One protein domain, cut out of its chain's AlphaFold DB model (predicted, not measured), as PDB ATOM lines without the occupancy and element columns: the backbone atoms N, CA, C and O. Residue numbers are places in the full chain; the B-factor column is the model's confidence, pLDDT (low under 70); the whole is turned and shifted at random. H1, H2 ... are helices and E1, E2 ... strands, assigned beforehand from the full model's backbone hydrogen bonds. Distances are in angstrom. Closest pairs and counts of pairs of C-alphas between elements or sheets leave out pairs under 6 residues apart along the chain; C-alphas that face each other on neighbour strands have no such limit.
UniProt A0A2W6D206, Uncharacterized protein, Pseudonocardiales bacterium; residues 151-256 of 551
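This is residues 151 to 256 of the 551 residues of an uncharacterized protein of Pseudonocardiales bacterium (UniProt A0A2W6D206). A strongly twisted sheet of five strands has H4 over one face and H3 over the other, making three layers, while H1 touches H3 and only grazes the sheet, and H2, near H1, is not on the sheet. After H4, residues 239 to 256 form a long tail with no named element. The printed part has 106 residues, running E1 H1 H2 E2 E3 E4 H3 E5 H4; the sheet order is E4 E3 E2 E1 E5, all antiparallel. The class is mixed, helices and strands, and the whole is compact, with a radius of gyration of the C-alphas of 12.6 A and spans of 34 by 27 by 24 A.

E1, residues 151 to 154, is an inner strand between E2, residues 178 to 182, where N 179 and O 152 are 2.8 A apart, and edge strand E5, residues 213 to 219, where N 214 and O 153 are 2.7 A apart. E2, E3, residues 185 to 188, and edge strand E4, residues 194 to 197, form two hairpins and a meander, each strand the antiparallel neighbour of the one before; N 180 and O 187 are 2.8 A apart, N 188 and O 194 2.7 A. H1, residues 159 to 167, only grazes the sheet; it touches H3, residues 204 to 211, about perpendicular at 79 degrees, the closest C-alphas being Gly 160 and Leu 211, 4.2 A. H2, residues 170 to 173, is not on the sheet. H4, residues 228 to 238, is on the face opposite H3, over E2 and E1 at a height over the sheet of 8.1 A; the closest C-alphas of H4 and E2 are Arg 236 and Ala 178, 6.1 A. Every O i to N i+4 pair is within hydrogen-bond range in H1, H3 and H4; H2 is too short for one.

E1 begins at C-alpha 151 (82.667, 145.861, 182.863). H4 measures 15.3 A, E5 14.3 A and E2 12.9 A. H4 ends at C-alpha 238 (88.756, 148.705, 189.294).

The printed part has no cut and no long link. Its mean pLDDT is 73.3; residues under 70 include 194 to 204 and 247 to 256.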
ATOM      1  N   ALA A 151      81.831 144.746 183.281       91.44
ATOM      2  CA  ALA A 151      82.667 145.861 182.863       91.44
ATOM      3  C   ALA A 151      83.907 145.390 182.098       91.44
ATOM      4  O   ALA A 151      84.404 144.293 182.332       91.44
ATOM      5  N   ALA A 152      84.417 146.220 181.193       91.94
ATOM      6  CA  ALA A 152      85.644 145.957 180.440       91.94
ATOM      7  C   ALA A 152      86.483 147.234 180.312       91.94
ATOM      8  O   ALA A 152      85.936 148.336 180.306       91.94
ATOM      9  N   ALA A 153      87.808 147.107 180.234       91.38
ATOM     10  CA  ALA A 153      88.697 148.261 180.076       91.38
ATOM     11  C   ALA A 153      88.586 148.828 178.653       91.38
ATOM     12  O   ALA A 153      88.278 148.081 177.731       91.38
ATOM     13  N   ILE A 154      88.859 150.117 178.447       87.62
ATOM     14  CA  ILE A 154      88.830 150.742 177.111       87.62
ATOM     15  C   ILE A 154      90.258 150.921 176.581       87.62
ATOM     16  O   ILE A 154      91.131 151.395 177.303       87.62
ATOM     17  N   ASP A 155      90.488 150.573 175.315       86.81
ATOM     18  CA  ASP A 155      91.638 151.037 174.534       86.81
ATOM     19  C   ASP A 155      91.269 152.286 173.737       86.81
ATOM     20  O   ASP A 155      90.661 152.217 172.662       86.81
ATOM     21  N   HIS A 156      91.702 153.436 174.254       82.19
ATOM     22  CA  HIS A 156      91.495 154.747 173.638       82.19
ATOM     23  C   HIS A 156      92.270 154.938 172.324       82.19
ATOM     24  O   HIS A 156      92.070 155.908 171.596       82.19
ATOM     25  N   THR A 157      93.164 154.011 171.970       80.38
ATOM     26  CA  THR A 157      93.866 154.036 170.681       80.38
ATOM     27  C   THR A 157      93.147 153.249 169.589       80.38
ATOM     28  O   THR A 157      93.487 153.403 168.411       80.38
ATOM     29  N   SER A 158      92.141 152.452 169.958       76.94
ATOM     30  CA  SER A 158      91.386 151.628 169.022       76.94
ATOM     31  C   SER A 158      90.621 152.478 168.000       76.94
ATOM     32  O   SER A 158      90.162 153.588 168.281       76.94
ATOM     33  N   VAL A 159      90.463 151.941 166.785       69.06
ATOM     34  CA  VAL A 159      89.651 152.579 165.733       69.06
ATOM     35  C   VAL A 159      88.209 152.745 166.207       69.06
ATOM     36  O   VAL A 159      87.624 153.793 165.978       69.06
ATOM     37  N   GLY A 160      87.681 151.752 166.925       65.06
ATOM     38  CA  GLY A 160      86.350 151.778 167.525       65.06
ATOM     39  C   GLY A 160      86.134 152.944 168.478       65.06
ATOM     40  O   GLY A 160      85.163 153.677 168.330       65.06
ATOM     41  N   TRP A 161      87.066 153.158 169.410       74.75
ATOM     42  CA  TRP A 161      87.007 154.293 170.328       74.75
ATOM     43  C   TRP A 161      87.104 155.626 169.590       74.75
ATOM     44  O   TRP A 161      86.293 156.515 169.816       74.75
ATOM     45  N   ARG A 162      88.068 155.781 168.677       69.69
ATOM     46  CA  ARG A 162      88.224 157.036 167.924       69.69
ATOM     47  C   ARG A 162      86.997 157.344 167.079       69.69
ATOM     48  O   ARG A 162      86.568 158.491 167.043       69.69
ATOM     49  N   GLN A 163      86.439 156.321 166.435       58.34
ATOM     50  CA  GLN A 163      85.205 156.431 165.673       58.34
ATOM     51  C   GLN A 163      84.032 156.766 166.588       58.34
ATOM     52  O   GLN A 163      83.256 157.620 166.226       58.34
ATOM     53  N   LEU A 164      83.939 156.194 167.792       65.75
ATOM     54  CA  LEU A 164      82.934 156.588 168.783       65.75
ATOM     55  C   LEU A 164      83.097 158.058 169.198       65.75
ATOM     56  O   LEU A 164      82.112 158.775 169.306       65.75
ATOM     57  N   VAL A 165      84.327 158.525 169.417       66.38
ATOM     58  CA  VAL A 165      84.592 159.912 169.815       66.38
ATOM     59  C   VAL A 165      84.244 160.904 168.700       66.38
ATOM     60  O   VAL A 165      83.608 161.911 168.989       66.38
ATOM     61  N   LEU A 166      84.596 160.605 167.443       57.69
ATOM     62  CA  LEU A 166      84.180 161.354 166.239       57.69
ATOM     63  C   LEU A 166      82.659 161.279 166.030       57.69
ATOM     64  O   LEU A 166      81.967 162.285 165.932       57.69
ATOM     65  N   ASP A 167      82.178 160.043 166.051       54.09
ATOM     66  CA  ASP A 167      80.826 159.508 166.170       54.09
ATOM     67  C   ASP A 167      79.906 160.275 167.084       54.09
ATOM     68  O   ASP A 167      78.707 160.228 166.863       54.09
ATOM     69  N   HIS A 168      80.410 160.912 168.133       56.81
ATOM     70  CA  HIS A 168      79.575 161.419 169.214       56.81
ATOM     71  C   HIS A 168      80.149 162.674 169.877       56.81
ATOM     72  O   HIS A 168      79.729 163.016 170.973       56.81
ATOM     73  N   ASP A 169      81.102 163.358 169.244       62.19
ATOM     74  CA  ASP A 169      81.721 164.581 169.774       62.19
ATOM     75  C   ASP A 169      82.208 164.437 171.238       62.19
ATOM     76  O   ASP A 169      82.087 165.346 172.055       62.19
ATOM     77  N   LEU A 170      82.765 163.272 171.604       68.81
ATOM     78  CA  LEU A 170      83.106 162.934 173.000       68.81
ATOM     79  C   LEU A 170      84.474 163.454 173.474       68.81
ATOM     80  O   LEU A 170      84.903 163.123 174.580       68.81
ATOM     81  N   TYR A 171      85.183 164.244 172.664       73.06
ATOM     82  CA  TYR A 171      86.568 164.673 172.934       73.06
ATOM     83  C   TYR A 171      86.738 165.356 174.295       73.06
ATOM     84  O   TYR A 171      87.781 165.253 174.938       73.06
ATOM     85  N   GLU A 172      85.686 166.030 174.742       67.12
ATOM     86  CA  GLU A 172      85.674 166.899 175.916       67.12
ATOM     87  C   GLU A 172      85.302 166.127 177.195       67.12
ATOM     88  O   GLU A 172      85.526 166.595 178.312       67.12
ATOM     89  N   PHE A 173      84.816 164.888 177.045       70.50
ATOM     90  CA  PHE A 173      84.474 163.967 178.137       70.50
ATOM     91  C   PHE A 173      85.673 163.136 178.614       70.50
ATOM     92  O   PHE A 173      85.558 162.378 179.581       70.50
ATOM     93  N   GLY A 174      86.834 163.325 177.983       79.75
ATOM     94  CA  GLY A 174      88.074 162.642 178.319       79.75
ATOM     95  C   GLY A 174      88.075 161.170 177.911       79.75
ATOM     96  O   GLY A 174      87.302 160.713 177.072       79.75
ATOM     97  N   GLU A 175      88.980 160.416 178.520       86.88
ATOM     98  CA  GLU A 175      89.226 159.007 178.231       86.88
ATOM     99  C   GLU A 175      88.832 158.162 179.456       86.88
ATOM    100  O   GLU A 175      89.666 157.890 180.332       86.88
ATOM    101  N   PRO A 176      87.549 157.762 179.568       86.44
ATOM    102  CA  PRO A 176      87.062 156.978 180.692       86.44
ATOM    103  C   PRO A 176      87.785 155.628 180.760       86.44
ATOM    104  O   PRO A 176      88.059 155.019 179.730       86.44
ATOM    105  N   PRO A 177      88.080 155.115 181.963       86.94
ATOM    106  CA  PRO A 177      88.874 153.897 182.139       86.94
ATOM    107  C   PRO A 177      88.215 152.628 181.587       86.94
ATOM    108  O   PRO A 177      88.911 151.670 181.251       86.94
ATOM    109  N   ALA A 178      86.884 152.579 181.573       90.75
ATOM    110  CA  ALA A 178      86.136 151.346 181.387       90.75
ATOM    111  C   ALA A 178      84.763 151.583 180.750       90.75
ATOM    112  O   ALA A 178      84.227 152.690 180.782       90.75
ATOM    113  N   MET A 179      84.186 150.509 180.219       88.50
ATOM    114  CA  MET A 179      82.777 150.381 179.864       88.50
ATOM    115  C   MET A 179      82.062 149.525 180.903       88.50
ATOM    116  O   MET A 179      82.674 148.624 181.477       88.50
ATOM    117  N   VAL A 180      80.771 149.764 181.106       87.38
ATOM    118  CA  VAL A 180      79.887 148.937 181.925       87.38
ATOM    119  C   VAL A 180      78.653 148.531 181.121       87.38
ATOM    120  O   VAL A 180      78.027 149.345 180.450       87.38
ATOM    121  N   SER A 181      78.324 147.249 181.167       85.88
ATOM    122  CA  SER A 181      77.084 146.663 180.688       85.88
ATOM    123  C   SER A 181      76.059 146.736 181.802       85.88
ATOM    124  O   SER A 181      76.295 146.187 182.876       85.88
ATOM    125  N   TYR A 182      74.927 147.384 181.559       78.00
ATOM    126  CA  TYR A 182      73.841 147.487 182.522       78.00
ATOM    127  C   TYR A 182      72.502 147.380 181.792       78.00
ATOM    128  O   TYR A 182      72.281 148.074 180.802       78.00
ATOM    129  N   ALA A 183      71.617 146.493 182.256       70.94
ATOM    130  CA  ALA A 183      70.295 146.265 181.654       70.94
ATOM    131  C   ALA A 183      70.324 146.020 180.123       70.94
ATOM    132  O   ALA A 183      69.440 146.461 179.395       70.94
ATOM    133  N   GLY A 184      71.357 145.328 179.622       65.75
ATOM    134  CA  GLY A 184      71.512 145.022 178.193       65.75
ATOM    135  C   GLY A 184      72.057 146.170 177.333       65.75
ATOM    136  O   GLY A 184      72.055 146.057 176.111       65.75
ATOM    137  N   MET A 185      72.536 147.255 177.945       67.25
ATOM    138  CA  MET A 185      73.152 148.402 177.267       67.25
ATOM    139  C   MET A 185      74.597 148.602 177.717       67.25
ATOM    140  O   MET A 185      74.954 148.216 178.826       67.25
ATOM    141  N   VAL A 186      75.419 149.239 176.877       74.50
ATOM    142  CA  VAL A 186      76.816 149.571 177.198       74.50
ATOM    143  C   VAL A 186      76.959 151.063 177.474       74.50
ATOM    144  O   VAL A 186      76.544 151.905 176.677       74.50
ATOM    145  N   PHE A 187      77.597 151.381 178.593       80.62
ATOM    146  CA  PHE A 187      77.888 152.732 179.050       80.62
ATOM    147  C   PHE A 187      79.396 152.913 179.198       80.62
ATOM    148  O   PHE A 187      80.087 152.033 179.701       80.62
ATOM    149  N   LEU A 188      79.916 154.066 178.807       84.25
ATOM    150  CA  LEU A 188      81.210 154.558 179.238       84.25
ATOM    151  C   LEU A 188      81.129 154.878 180.729       84.25
ATOM    152  O   LEU A 188      80.254 155.622 181.179       84.25
ATOM    153  N   ALA A 189      82.062 154.337 181.502       86.56
ATOM    154  CA  ALA A 189      82.206 154.636 182.915       86.56
ATOM    155  C   ALA A 189      82.897 156.003 183.088       86.56
ATOM    156  O   ALA A 189      83.978 156.101 183.654       86.56
ATOM    157  N   SER A 190      82.306 157.070 182.559       77.44
ATOM    158  CA  SER A 190      82.614 158.466 182.891       77.44
ATOM    159  C   SER A 190      81.836 158.885 184.143       77.44
ATOM    160  O   SER A 190      81.060 158.089 184.678       77.44
ATOM    161  N   ASP A 191      82.057 160.096 184.654       71.19
ATOM    162  CA  ASP A 191      81.279 160.646 185.770       71.19
ATOM    163  C   ASP A 191      80.545 161.920 185.333       71.19
ATOM    164  O   ASP A 191      81.200 162.955 185.215       71.19
ATOM    165  N   PRO A 192      79.233 161.863 185.045       64.62
ATOM    166  CA  PRO A 192      78.334 160.715 185.113       64.62
ATOM    167  C   PRO A 192      78.577 159.734 183.950       64.62
ATOM    168  O   PRO A 192      79.262 160.073 182.977       64.62
ATOM    169  N   PRO A 193      78.027 158.510 184.022       70.19
ATOM    170  CA  PRO A 193      78.153 157.527 182.949       70.19
ATOM    171  C   PRO A 193      77.515 158.033 181.649       70.19
ATOM    172  O   PRO A 193      76.499 158.720 181.692       70.19
ATOM    173  N   VAL A 194      78.081 157.664 180.501       69.44
ATOM    174  CA  VAL A 194      77.562 158.022 179.168       69.44
ATOM    175  C   VAL A 194      77.164 156.738 178.447       69.44
ATOM    176  O   VAL A 194      77.982 155.841 178.317       69.44
ATOM    177  N   THR A 195      75.944 156.598 177.942       67.00
ATOM    178  CA  THR A 195      75.549 155.502 177.046       67.00
ATOM    179  C   THR A 195      76.411 155.540 175.790       67.00
ATOM    180  O   THR A 195      76.350 156.491 175.013       67.00
ATOM    181  N   ALA A 196      77.177 154.476 175.564       56.19
ATOM    182  CA  ALA A 196      78.075 154.365 174.424       56.19
ATOM    183  C   ALA A 196      77.342 154.016 173.117       56.19
ATOM    184  O   ALA A 196      77.947 154.173 172.072       56.19
ATOM    185  N   ILE A 197      76.095 153.514 173.188       55.84
ATOM    186  CA  ILE A 197      75.019 153.424 172.166       55.84
ATOM    187  C   ILE A 197      73.997 152.382 172.670       55.84
ATOM    188  O   ILE A 197      74.362 151.327 173.188       55.84
ATOM    189  N   GLY A 198      72.697 152.652 172.498       45.06
ATOM    190  CA  GLY A 198      71.633 151.675 172.754       45.06
ATOM    191  C   GLY A 198      71.387 150.791 171.532       45.06
ATOM    192  O   GLY A 198      70.678 151.223 170.620       45.06
ATOM    193  N   HIS A 199      71.948 149.581 171.517       40.62
ATOM    194  CA  HIS A 199      71.644 148.550 170.523       40.62
ATOM    195  C   HIS A 199      71.255 147.241 171.218       40.62
ATOM    196  O   HIS A 199      72.058 146.648 171.925       40.62
ATOM    197  N   TYR A 200      70.033 146.765 170.964       42.97
ATOM    198  CA  TYR A 200      69.488 145.523 171.531       42.97
ATOM    199  C   TYR A 200      69.773 144.270 170.676       42.97
ATOM    200  O   TYR A 200      69.266 143.195 170.975       42.97
ATOM    201  N   ALA A 201      70.543 144.397 169.588       39.78
ATOM    202  CA  ALA A 201      70.659 143.357 168.553       39.78
ATOM    203  C   ALA A 201      72.037 142.674 168.467       39.78
ATOM    204  O   ALA A 201      72.177 141.681 167.759       39.78
ATOM    205  N   ILE A 202      73.054 143.195 169.159       54.00
ATOM    206  CA  ILE A 202      74.415 142.643 169.169       54.00
ATOM    207  C   ILE A 202      74.742 142.274 170.621       54.00
ATOM    208  O   ILE A 202      74.471 143.092 171.503       54.00
ATOM    209  N   PRO A 203      75.309 141.084 170.900       66.38
ATOM    210  CA  PRO A 203      75.775 140.745 172.239       66.38
ATOM    211  C   PRO A 203      76.700 141.835 172.792       66.38
ATOM    212  O   PRO A 203      77.592 142.312 172.089       66.38
ATOM    213  N   VAL A 204      76.489 142.214 174.053       66.81
ATOM    214  CA  VAL A 204      77.248 143.253 174.769       66.81
ATOM    215  C   VAL A 204      78.753 143.082 174.582       66.81
ATOM    216  O   VAL A 204      79.466 144.055 174.338       66.81
ATOM    217  N   GLU A 205      79.236 141.842 174.653       70.38
ATOM    218  CA  GLU A 205      80.653 141.539 174.540       70.38
ATOM    219  C   GLU A 205      81.201 141.821 173.139       70.38
ATOM    220  O   GLU A 205      82.279 142.401 173.003       70.38
ATOM    221  N   GLU A 206      80.442 141.467 172.098       70.44
ATOM    222  CA  GLU A 206      80.798 141.756 170.707       70.44
ATOM    223  C   GLU A 206      80.753 143.264 170.436       70.44
ATOM    224  O   GLU A 206      81.649 143.810 169.788       70.44
ATOM    225  N   PHE A 207      79.745 143.954 170.972       68.00
ATOM    226  CA  PHE A 207      79.618 145.397 170.833       68.00
ATOM    227  C   PHE A 207      80.768 146.143 171.525       68.00
ATOM    228  O   PHE A 207      81.386 147.015 170.916       68.00
ATOM    229  N   GLY A 208      81.138 145.755 172.749       66.38
ATOM    230  CA  GLY A 208      82.279 146.358 173.439       66.38
ATOM    231  C   GLY A 208      83.586 146.174 172.689       66.38
ATOM    232  O   GLY A 208      84.346 147.129 172.578       66.38
ATOM    233  N   VAL A 209      83.848 144.993 172.116       73.94
ATOM    234  CA  VAL A 209      85.058 144.770 171.304       73.94
ATOM    235  C   VAL A 209      85.107 145.739 170.119       73.94
ATOM    236  O   VAL A 209      86.166 146.302 169.841       73.94
ATOM    237  N   ARG A 210      83.969 145.999 169.459       71.81
ATOM    238  CA  ARG A 210      83.891 146.991 168.372       71.81
ATOM    239  C   ARG A 210      84.189 148.412 168.842       71.81
ATOM    240  O   ARG A 210      84.741 149.170 168.057       71.81
ATOM    241  N   LEU A 211      83.859 148.757 170.085       66.69
ATOM    242  CA  LEU A 211      84.137 150.069 170.675       66.69
ATOM    243  C   LEU A 211      85.537 150.199 171.299       66.69
ATOM    244  O   LEU A 211      85.907 151.288 171.730       66.69
ATOM    245  N   GLY A 212      86.318 149.116 171.348       74.31
ATOM    246  CA  GLY A 212      87.660 149.125 171.934       74.31
ATOM    247  C   GLY A 212      87.762 148.527 173.334       74.31
ATOM    248  O   GLY A 212      88.727 148.816 174.036       74.31
ATOM    249  N   ALA A 213      86.808 147.700 173.766       80.12
ATOM    250  CA  ALA A 213      86.953 146.928 174.995       80.12
ATOM    251  C   ALA A 213      88.212 146.046 174.924       80.12
ATOM    252  O   ALA A 213      88.407 145.280 173.977       80.12
ATOM    253  N   THR A 214      89.058 146.141 175.946       75.88
ATOM    254  CA  THR A 214      90.270 145.342 176.097       75.88
ATOM    255  C   THR A 214      90.141 144.358 177.241       75.88
ATOM    256  O   THR A 214      89.730 144.693 178.352       75.88
ATOM    257  N   GLY A 215      90.549 143.122 176.962       78.44
ATOM    258  CA  GLY A 215      90.507 142.041 177.936       78.44
ATOM    259  C   GLY A 215      89.108 141.445 178.136       78.44
ATOM    260  O   GLY A 215      88.181 141.737 177.377       78.44
ATOM    261  N   PRO A 216      88.970 140.533 179.112       83.38
ATOM    262  CA  PRO A 216      87.694 139.905 179.409       83.38
ATOM    263  C   PRO A 216      86.745 140.900 180.082       83.38
ATOM    264  O   PRO A 216      87.160 141.709 180.911       83.38
ATOM    265  N   TRP A 217      85.459 140.777 179.770       87.81
ATOM    266  CA  TRP A 217      84.406 141.392 180.567       87.81
ATOM    267  C   TRP A 217      84.378 140.742 181.952       87.81
ATOM    268  O   TRP A 217      84.314 139.516 182.055       87.81
ATOM    269  N   ILE A 218      84.452 141.558 183.002       92.06
ATOM    270  CA  ILE A 218      84.437 141.120 184.399       92.06
ATOM    271  C   ILE A 218      83.106 141.466 185.056       92.06
ATOM    272  O   ILE A 218      82.542 142.523 184.783       92.06
ATOM    273  N   ASP A 219      82.614 140.595 185.930       92.81
ATOM    274  CA  ASP A 219      81.363 140.839 186.646       92.81
ATOM    275  C   ASP A 219      81.520 141.993 187.644       92.81
ATOM    276  O   ASP A 219      82.488 142.053 188.411       92.81
ATOM    277  N   VAL A 220      80.549 142.906 187.641       90.62
ATOM    278  CA  VAL A 220      80.439 143.953 188.660       90.62
ATOM    279  C   VAL A 220      79.873 143.317 189.940       90.62
ATOM    280  O   VAL A 220      78.842 142.642 189.864       90.62
ATOM    281  N   PRO A 221      80.499 143.510 191.120       93.75
ATOM    282  CA  PRO A 221      80.018 142.937 192.375       93.75
ATOM    283  C   PRO A 221      78.570 143.332 192.667       93.75
ATOM    284  O   PRO A 221      78.178 144.474 192.432       93.75
ATOM    285  N   ALA A 222      77.781 142.394 193.198       86.19
ATOM    286  CA  ALA A 222      76.335 142.548 193.373       86.19
ATOM    287  C   ALA A 222      75.945 143.767 194.233       86.19
ATOM    288  O   ALA A 222      74.893 144.362 194.019       86.19
ATOM    289  N   GLU A 223      76.796 144.180 195.172       86.75
ATOM    290  CA  GLU A 223      76.615 145.394 195.973       86.75
ATOM    291  C   GLU A 223      76.659 146.701 195.159       86.75
ATOM    292  O   GLU A 223      76.182 147.730 195.635       86.75
ATOM    293  N   HIS A 224      77.192 146.670 193.935       86.69
ATOM    294  CA  HIS A 224      77.305 147.817 193.032       86.69
ATOM    295  C   HIS A 224      76.351 147.745 191.833       86.69
ATOM    296  O   HIS A 224      76.354 148.652 191.009       86.69
ATOM    297  N   THR A 225      75.524 146.702 191.710       82.56
ATOM    298  CA  THR A 225      74.616 146.531 190.558       82.56
ATOM    299  C   THR A 225      73.219 147.116 190.781       82.56
ATOM    300  O   THR A 225      72.387 147.087 189.872       82.56
ATOM    301  N   ALA A 226      72.957 147.673 191.969       72.25
ATOM    302  CA  ALA A 226      71.662 148.250 192.329       72.25
ATOM    303  C   ALA A 226      71.254 149.427 191.425       72.25
ATOM    304  O   ALA A 226      70.074 149.573 191.121       72.25
ATOM    305  N   ASP A 227      72.224 150.213 190.952       75.44
ATOM    306  CA  ASP A 227      72.019 151.303 190.001       75.44
ATOM    307  C   ASP A 227      73.252 151.496 189.094       75.44
ATOM    308  O   ASP A 227      74.359 151.036 189.392       75.44
ATOM    309  N   LEU A 228      73.050 152.170 187.958       76.38
ATOM    310  CA  LEU A 228      74.092 152.404 186.953       76.38
ATOM    311  C   LEU A 228      75.242 153.278 187.478       76.38
ATOM    312  O   LEU A 228      76.394 153.064 187.097       76.38
ATOM    313  N   ALA A 229      74.958 154.261 188.337       77.06
ATOM    314  CA  ALA A 229      75.980 155.172 188.841       77.06
ATOM    315  C   ALA A 229      76.965 154.430 189.755       77.06
ATOM    316  O   ALA A 229      78.178 154.600 189.610       77.06
ATOM    317  N   ALA A 230      76.463 153.549 190.624       80.38
ATOM    318  CA  ALA A 230      77.262 152.666 191.463       80.38
ATOM    319  C   ALA A 230      78.096 151.680 190.629       80.38
ATOM    320  O   ALA A 230      79.299 151.537 190.870       80.38
ATOM    321  N   ALA A 231      77.494 151.060 189.609       83.94
ATOM    322  CA  ALA A 231      78.185 150.115 188.734       83.94
ATOM    323  C   ALA A 231      79.323 150.791 187.951       83.94
ATOM    324  O   ALA A 231      80.445 150.282 187.891       83.94
ATOM    325  N   ALA A 232      79.064 151.977 187.399       85.88
ATOM    326  CA  ALA A 232      80.062 152.759 186.687       85.88
ATOM    327  C   ALA A 232      81.156 153.299 187.618       85.88
ATOM    328  O   ALA A 232      82.330 153.259 187.254       85.88
ATOM    329  N   ALA A 233      80.815 153.755 188.829       85.62
ATOM    330  CA  ALA A 233      81.797 154.190 189.821       85.62
ATOM    331  C   ALA A 233      82.748 153.051 190.216       85.62
ATOM    332  O   ALA A 233      83.963 153.251 190.286       85.62
ATOM    333  N   TRP A 234      82.217 151.840 190.405       93.38
ATOM    334  CA  TRP A 234      83.043 150.660 190.636       93.38
ATOM    335  C   TRP A 234      83.943 150.359 189.434       93.38
ATOM    336  O   TRP A 234      85.153 150.189 189.609       93.38
ATOM    337  N   ALA A 235      83.388 150.356 188.217       90.81
ATOM    338  CA  ALA A 235      84.148 150.080 187.000       90.81
ATOM    339  C   ALA A 235      85.299 151.081 186.802       90.81
ATOM    340  O   ALA A 235      86.418 150.676 186.471       90.81
ATOM    341  N   ARG A 236      85.051 152.369 187.096       90.31
ATOM    342  CA  ARG A 236      86.070 153.431 187.080       90.31
ATOM    343  C   ARG A 236      87.256 153.134 187.978       90.31
ATOM    344  O   ARG A 236      88.392 153.392 187.595       90.31
ATOM    345  N   ALA A 237      86.981 152.619 189.169       89.75
ATOM    346  CA  ALA A 237      87.996 152.383 190.180       89.75
ATOM    347  C   ALA A 237      88.776 151.069 189.981       89.75
ATOM    348  O   ALA A 237      89.883 150.961 190.509       89.75
ATOM    349  N   HIS A 238      88.240 150.084 189.241       92.75
ATOM    350  CA  HIS A 238      88.756 148.705 189.294       92.75
ATOM    351  C   HIS A 238      89.104 148.042 187.952       92.75
ATOM    352  O   HIS A 238      89.880 147.088 187.963       92.75
ATOM    353  N   VAL A 239      88.554 148.482 186.816       90.88
ATOM    354  CA  VAL A 239      88.635 147.692 185.566       90.88
ATOM    355  C   VAL A 239      89.752 148.167 184.636       90.88
ATOM    356  O   VAL A 239      90.496 147.354 184.093       90.88
ATOM    357  N   GLY A 240      89.882 149.477 184.439       81.88
ATOM    358  CA  GLY A 240      90.836 150.057 183.494       81.88
ATOM    359  C   GLY A 240      91.583 151.253 184.062       81.88
ATOM    360  O   GLY A 240      91.543 151.527 185.261       81.88
ATOM    361  N   ARG A 241      92.305 151.967 183.197       82.44
ATOM    362  CA  ARG A 241      93.033 153.187 183.566       82.44
ATOM    363  C   ARG A 241      92.434 154.366 182.832       82.44
ATOM    364  O   ARG A 241      92.252 154.292 181.623       82.44
ATOM    365  N   ALA A 242      92.143 155.429 183.572       74.81
ATOM    366  CA  ALA A 242      91.720 156.675 182.962       74.81
ATOM    367  C   ALA A 242      92.872 157.205 182.100       74.81
ATOM    368  O   ALA A 242      94.034 157.142 182.518       74.81
ATOM    369  N   GLY A 243      92.540 157.667 180.901       78.25
ATOM    370  CA  GLY A 243      93.474 158.353 180.022       78.25
ATOM    371  C   GLY A 243      93.468 159.855 180.307       78.25
ATOM    372  O   GLY A 243      93.629 160.280 181.453       78.25
ATOM    373  N   ALA A 244      93.274 160.671 179.274       80.75
ATOM    374  CA  ALA A 244      93.021 162.100 179.409       80.75
ATOM    375  C   ALA A 244      91.834 162.404 180.345       80.75
ATOM    376  O   ALA A 244      90.753 161.820 180.232       80.75
ATOM    377  N   SER A 245      92.023 163.361 181.255       78.69
ATOM    378  CA  SER A 245      90.928 163.890 182.068       78.69
ATOM    379  C   SER A 245      89.878 164.583 181.189       78.69
ATOM    380  O   SER A 245      90.247 165.179 180.172       78.69
ATOM    381  N   PRO A 246      88.596 164.581 181.600       73.88
ATOM    382  CA  PRO A 246      87.588 165.424 180.971       73.88
ATOM    383  C   PRO A 246      87.996 166.899 181.025       73.88
ATOM    384  O   PRO A 246      88.693 167.326 181.955       73.88
ATOM    385  N   TRP A 247      87.562 167.683 180.044       68.75
ATOM    386  CA  TRP A 247      87.865 169.108 180.009       68.75
ATOM    387  C   TRP A 247      87.207 169.820 181.200       68.75
ATOM    388  O   TRP A 247      86.056 169.522 181.522       68.75
ATOM    389  N   PRO A 248      87.891 170.776 181.862       59.69
ATOM    390  CA  PRO A 248      87.338 171.473 183.028       59.69
ATOM    391  C   PRO A 248      86.039 172.241 182.754       59.69
ATOM    392  O   PRO A 248      85.304 172.540 183.687       59.69
ATOM    393  N   THR A 249      85.786 172.589 181.490       52.72
ATOM    394  CA  THR A 249      84.648 173.391 181.024       52.72
ATOM    395  C   THR A 249      83.550 172.560 180.369       52.72
ATOM    396  O   THR A 249      82.615 173.144 179.829       52.72
ATOM    397  N   ARG A 250      83.650 171.221 180.374       57.62
ATOM    398  CA  ARG A 250      82.593 170.381 179.802       57.62
ATOM    399  C   ARG A 250      81.284 170.599 180.571       57.62
ATOM    400  O   ARG A 250      81.326 170.761 181.796       57.62
ATOM    401  N   PRO A 251      80.129 170.559 179.903       47.97
ATOM    402  CA  PRO A 251      78.870 170.716 180.566       47.97
ATOM    403  C   PRO A 251      78.531 169.444 181.336       47.97
ATOM    404  O   PRO A 251      79.003 168.337 181.020       47.97
ATOM    405  N   PRO A 252      77.648 169.604 182.320       48.50
ATOM    406  CA  PRO A 252      76.907 168.496 182.860       48.50
ATOM    407  C   PRO A 252      76.111 167.769 181.768       48.50
ATOM    408  O   PRO A 252      75.384 168.409 181.014       48.50
ATOM    409  N   LEU A 253      76.206 166.431 181.672       48.91
ATOM    410  CA  LEU A 253      75.252 165.660 180.847       48.91
ATOM    411  C   LEU A 253      73.811 165.958 181.306       48.91
ATOM    412  O   LEU A 253      73.627 166.382 182.445       48.91
ATOM    413  N   ASN A 254      72.790 165.606 180.506       43.69
ATOM    414  CA  ASN A 254      71.340 165.735 180.804       43.69
ATOM    415  C   ASN A 254      70.880 165.223 182.202       43.69
ATOM    416  O   ASN A 254      69.733 165.390 182.598       43.69
ATOM    417  N   ILE A 255      71.779 164.597 182.956       36.00
ATOM    418  CA  ILE A 255      71.633 163.906 184.241       36.00
ATOM    419  C   ILE A 255      72.399 164.603 185.369       36.00
ATOM    420  O   ILE A 255      71.961 164.560 186.515       36.00
ATOM    421  N   GLU A 256      73.513 165.284 185.086       31.58
ATOM    422  CA  GLU A 256      74.172 166.138 186.092       31.58
ATOM    423  C   GLU A 256      73.276 167.328 186.477       31.58
ATOM    424  O   GLU A 256      73.421 167.922 187.541       31.58
TER     425      GLU A 256